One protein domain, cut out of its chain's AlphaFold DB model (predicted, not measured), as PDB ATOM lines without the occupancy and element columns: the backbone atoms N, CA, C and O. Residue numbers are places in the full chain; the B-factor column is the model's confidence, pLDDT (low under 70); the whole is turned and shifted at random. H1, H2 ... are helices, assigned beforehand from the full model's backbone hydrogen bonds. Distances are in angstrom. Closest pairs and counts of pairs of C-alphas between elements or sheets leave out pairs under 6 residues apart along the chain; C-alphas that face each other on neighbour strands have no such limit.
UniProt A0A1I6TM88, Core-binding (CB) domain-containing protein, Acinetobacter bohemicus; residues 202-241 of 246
ATOM      1  N   ILE A 202      31.724  97.722  10.722       56.75
ATOM      2  CA  ILE A 202      31.288  98.885  11.503       56.75
ATOM      3  C   ILE A 202      29.821  99.171  11.186       56.75
ATOM      4  O   ILE A 202      29.523  99.892  10.236       56.75
ATOM      5  N   ASP A 203      28.928  98.634  12.012       50.50
ATOM      6  CA  ASP A 203      27.511  99.004  12.040       50.50
ATOM      7  C   ASP A 203      27.083  99.262  13.489       50.50
ATOM      8  O   ASP A 203      26.893  98.340  14.277       50.50
ATOM      9  N   GLY A 204      27.072 100.533  13.904       49.50
ATOM     10  CA  GLY A 204      26.733 100.942  15.278       49.50
ATOM     11  C   GLY A 204      27.723 100.521  16.385       49.50
ATOM     12  O   GLY A 204      27.691 101.101  17.468       49.50
ATOM     13  N   GLY A 205      28.638  99.589  16.111       56.19
ATOM     14  CA  GLY A 205      29.688  99.079  16.996       56.19
ATOM     15  C   GLY A 205      30.771  98.332  16.206       56.19
ATOM     16  O   GLY A 205      30.769  98.355  14.976       56.19
ATOM     17  N   ARG A 206      31.721  97.691  16.900       60.22
ATOM     18  CA  ARG A 206      32.667  96.760  16.260       60.22
ATOM     19  C   ARG A 206      32.034  95.384  16.243       60.22
ATOM     20  O   ARG A 206      31.964  94.741  17.287       60.22
ATOM     21  N   LEU A 207      31.552  94.969  15.082       66.44
ATOM     22  CA  LEU A 207      31.004  93.638  14.900       66.44
ATOM     23  C   LEU A 207      32.083  92.765  14.276       66.44
ATOM     24  O   LEU A 207      32.586  93.051  13.190       66.44
ATOM     25  N   HIS A 208      32.452  91.712  14.992       72.81
ATOM     26  CA  HIS A 208      33.238  90.631  14.432       72.81
ATOM     27  C   HIS A 208      32.263  89.535  13.987       72.81
ATOM     28  O   HIS A 208      31.531  89.020  14.837       72.81
ATOM     29  N   PRO A 209      32.187  89.202  12.687       76.00
ATOM     30  CA  PRO A 209      31.410  88.055  12.257       76.00
ATOM     31  C   PRO A 209      32.038  86.804  12.872       76.00
ATOM     32  O   PRO A 209      33.221  86.544  12.664       76.00
ATOM     33  N   LEU A 210      31.244  86.049  13.635       81.25
ATOM     34  CA  LEU A 210      31.694  84.790  14.224       81.25
ATOM     35  C   LEU A 210      32.155  83.850  13.107       81.25
ATOM     36  O   LEU A 210      31.430  83.627  12.132       81.25
ATOM     37  N   SER A 211      33.338  83.272  13.268       85.44
ATOM     38  CA  SER A 211      33.815  82.177  12.427       85.44
ATOM     39  C   SER A 211      32.905  80.952  12.562       85.44
ATOM     40  O   SER A 211      32.185  80.794  13.546       85.44
ATOM     41  N   THR A 212      32.959  80.035  11.596       86.88
ATOM     42  CA  THR A 212      32.148  78.802  11.619       86.88
ATOM     43  C   THR A 212      32.347  77.993  12.905       86.88
ATOM     44  O   THR A 212      31.392  77.433  13.437       86.88
ATOM     45  N   ILE A 213      33.572  77.985  13.440       90.88
ATOM     46  CA  ILE A 213      33.913  77.290  14.687       90.88
ATOM     47  C   ILE A 213      33.238  77.972  15.880       90.88
ATOM     48  O   ILE A 213      32.611  77.311  16.704       90.88
ATOM     49  N   GLU A 214      33.321  79.300  15.963       88.31
ATOM     50  CA  GLU A 214      32.691  80.065  17.043       88.31
ATOM     51  C   GLU A 214      31.164  79.971  16.991       88.31
ATOM     52  O   GLU A 214      30.530  79.835  18.035       88.31
ATOM     53  N   GLN A 215      30.570  79.975  15.793       90.19
ATOM     54  CA  GLN A 215      29.133  79.752  15.618       90.19
ATOM     55  C   GLN A 215      28.720  78.375  16.143       90.19
ATOM     56  O   GLN A 215      27.726  78.270  16.854       90.19
ATOM     57  N   GLN A 216      29.491  77.326  15.852       91.94
ATOM     58  CA  GLN A 216      29.188  75.975  16.322       91.94
ATOM     59  C   GLN A 216      29.256  75.867  17.852       91.94
ATOM     60  O   GLN A 216      28.356  75.293  18.465       91.94
ATOM     61  N   ILE A 217      30.276  76.466  18.476       92.62
ATOM     62  CA  ILE A 217      30.401  76.533  19.942       92.62
ATOM     63  C   ILE A 217      29.226  77.315  20.543       92.62
ATOM     64  O   ILE A 217      28.634  76.896  21.537       92.62
ATOM     65  N   PHE A 218      28.861  78.440  19.927       91.19
ATOM     66  CA  PHE A 218      27.749  79.273  20.372       91.19
ATOM     67  C   PHE A 218      26.403  78.538  20.291       91.19
ATOM     68  O   PHE A 218      25.627  78.584  21.243       91.19
ATOM     69  N   LEU A 219      26.146  77.806  19.202       92.75
ATOM     70  CA  LEU A 219      24.939  76.991  19.036       92.75
ATOM     71  C   LEU A 219      24.865  75.864  20.076       92.75
ATOM     72  O   LEU A 219      23.826  75.702  20.712       92.75
ATOM     73  N   GLN A 220      25.969  75.150  20.321       93.81
ATOM     74  CA  GLN A 220      26.029  74.117  21.366       93.81
ATOM     75  C   GLN A 220      25.722  74.691  22.754       93.81
ATOM     76  O   GLN A 220      24.965  74.104  23.528       93.81
ATOM     77  N   TYR A 221      26.266  75.870  23.060       93.56
ATOM     78  CA  TYR A 221      25.993  76.550  24.320       93.56
ATOM     79  C   TYR A 221      24.514  76.950  24.452       93.56
ATOM     80  O   TYR A 221      23.912  76.768  25.514       93.56
ATOM     81  N   LEU A 222      23.905  77.469  23.380       93.50
ATOM     82  CA  LEU A 222      22.485  77.827  23.368       93.50
ATOM     83  C   LEU A 222      21.585  76.613  23.613       93.50
ATOM     84  O   LEU A 222      20.648  76.707  24.411       93.50
ATOM     85  N   GLU A 223      21.873  75.484  22.970       92.19
ATOM     86  CA  GLU A 223      21.110  74.245  23.149       92.19
ATOM     87  C   GLU A 223      21.182  73.721  24.585       92.19
ATOM     88  O   GLU A 223      20.178  73.245  25.115       92.19
ATOM     89  N   GLN A 224      22.343  73.846  25.231       93.44
ATOM     90  CA  GLN A 224      22.575  73.264  26.549       93.44
ATOM     91  C   GLN A 224      22.113  74.153  27.715       93.44
ATOM     92  O   GLN A 224      21.697  73.626  28.748       93.44
ATOM     93  N   TYR A 225      22.192  75.482  27.583       92.19
ATOM     94  CA  TYR A 225      22.081  76.386  28.737       92.19
ATOM     95  C   TYR A 225      21.017  77.482  28.621       92.19
ATOM     96  O   TYR A 225      20.801  78.202  29.596       92.19
ATOM     97  N   SER A 226      20.354  77.648  27.472       91.75
ATOM     98  CA  SER A 226      19.431  78.774  27.263       91.75
ATOM     99  C   SER A 226      17.962  78.370  27.127       91.75
ATOM    100  O   SER A 226      17.633  77.250  26.744       91.75
ATOM    101  N   SER A 227      17.057  79.295  27.468       94.31
ATOM    102  CA  SER A 227      15.612  79.099  27.319       94.31
ATOM    103  C   SER A 227      15.199  79.106  25.847       94.31
ATOM    104  O   SER A 227      15.861  79.712  25.003       94.31
ATOM    105  N   ARG A 228      14.060  78.476  25.530       91.06
ATOM    106  CA  ARG A 228      13.581  78.364  24.145       91.06
ATOM    107  C   ARG A 228      13.398  79.723  23.464       91.06
ATOM    108  O   ARG A 228      13.770  79.871  22.302       91.06
ATOM    109  N   ASP A 229      12.887  80.709  24.193       92.06
ATOM    110  CA  ASP A 229      12.689  82.066  23.673       92.06
ATOM    111  C   ASP A 229      14.026  82.734  23.332       92.06
ATOM    112  O   ASP A 229      14.172  83.334  22.269       92.06
ATOM    113  N   PHE A 230      15.038  82.568  24.191       90.50
ATOM    114  CA  PHE A 230      16.372  83.112  23.951       90.50
ATOM    115  C   PHE A 230      17.065  82.423  22.768       90.50
ATOM    116  O   PHE A 230      17.642  83.106  21.923       90.50
ATOM    117  N   GLN A 231      16.935  81.095  22.645       92.12
ATOM    118  CA  GLN A 231      17.426  80.343  21.483       92.12
ATOM    119  C   GLN A 231      16.848  80.896  20.179       92.12
ATOM    120  O   GLN A 231      17.594  81.166  19.242       92.12
ATOM    121  N   LEU A 232      15.528  81.102  20.120       90.88
ATOM    122  CA  LEU A 232      14.854  81.604  18.921       90.88
ATOM    123  C   LEU A 232      15.305  83.022  18.557       90.88
ATOM    124  O   LEU A 232      15.583  83.282  17.385       90.88
ATOM    125  N   ILE A 233      15.443  83.915  19.543       89.44
ATOM    126  CA  ILE A 233      15.975  85.271  19.328       89.44
ATOM    127  C   ILE A 233      17.393  85.201  18.743       89.44
ATOM    128  O   ILE A 233      17.684  85.862  17.744       89.44
ATOM    129  N   CYS A 234      18.267  84.373  19.323       89.19
ATOM    130  CA  CYS A 234      19.637  84.208  18.846       89.19
ATOM    131  C   CYS A 234      19.706  83.574  17.451       89.19
ATOM    132  O   CYS A 234      20.510  84.018  16.637       89.19
ATOM    133  N   TYR A 235      18.860  82.587  17.142       89.94
ATOM    134  CA  TYR A 235      18.802  81.979  15.810       89.94
ATOM    135  C   TYR A 235      18.363  82.988  14.754       89.94
ATOM    136  O   TYR A 235      19.007  83.095  13.714       89.94
ATOM    137  N   ILE A 236      17.324  83.779  15.031       88.25
ATOM    138  CA  ILE A 236      16.893  84.840  14.116       88.25
ATOM    139  C   ILE A 236      18.048  85.816  13.880       88.25
ATOM    140  O   ILE A 236      18.391  86.069  12.727       88.25
ATOM    141  N   ALA A 237      18.695  86.314  14.937       86.50
ATOM    142  CA  ALA A 237      19.822  87.237  14.804       86.50
ATOM    143  C   ALA A 237      20.988  86.636  13.990       86.50
ATOM    144  O   ALA A 237      21.517  87.306  13.104       86.50
ATOM    145  N   LEU A 238      21.346  85.368  14.234       86.44
ATOM    146  CA  LEU A 238      22.454  84.679  13.562       86.44
ATOM    147  C   LEU A 238      22.187  84.461  12.063       86.44
ATOM    148  O   LEU A 238      23.066  84.711  11.243       86.44
ATOM    149  N   TYR A 239      20.982  84.008  11.701       85.12
ATOM    150  CA  TYR A 239      20.661  83.627  10.321       85.12
ATOM    151  C   TYR A 239      20.164  84.787   9.451       85.12
ATOM    152  O   TYR A 239      20.208  84.686   8.228       85.12
ATOM    153  N   THR A 240      19.694  85.884  10.053       83.62
ATOM    154  CA  THR A 240      19.160  87.042   9.307       83.62
ATOM    155  C   THR A 240      20.033  88.291   9.402       83.62
ATOM    156  O   THR A 240      19.814  89.242   8.656       83.62
ATOM    157  N   GLY A 241      21.008  88.315  10.317       72.62
ATOM    158  CA  GLY A 241      21.832  89.493  10.584       72.62
ATOM    159  C   GLY A 241      21.076  90.649  11.250       72.62
ATOM    160  O   GLY A 241      21.592  91.764  11.296       72.62
TER     161      GLY A 241
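AT A GLANCE: This is residues 202 to 241 of the 246 residues of the protein "Core-binding (CB) domain-containing protein" of Acinetobacter bohemicus (UniProt A0A1I6TM88). Two helices, H1 then H2, fold back on each other side by side as a loosely closed pair, and the chain before H1 makes a tail whose first residues, 202 to 208, stick out. The printed part has 40 residues, with two named helices and no named strand, and its class is all helix. It is only just loose, close to compact, with a radius of gyration of the C-alphas of 11.1 A and spans of 30 by 21 by 14 A.

HOW THE PARTS SIT: Past the free residues 202 to 208, look for H1, residues 212 to 225, and after a tight link of 2 residues H2, residues 228 to 240. They run opposite ways at a shallow tilt of 16 degrees. They are close but not clearly touching: their closest C-alphas, those of Leu 222 and Gln 231, are 6.0 A apart. In H1 and H2 every O i to N i+4 pair is within hydrogen-bond range.

IN THESE COORDINATES: Find C-alpha 212 at (32.148, 78.802, 11.619); from there H1 runs 20.0 A to C-alpha 225. H2 runs 18.1 A, from C-alpha 228 at (13.581, 78.364, 24.145) to C-alpha 240 at (19.160, 87.042, 9.307).

THE WHOLE: The C-alphas of Ile 202 and Gln 224, the two farthest apart, are 31.0 A from each other. The printed part has no cut. Look for pLDDT under 70 at residues 202 to 207.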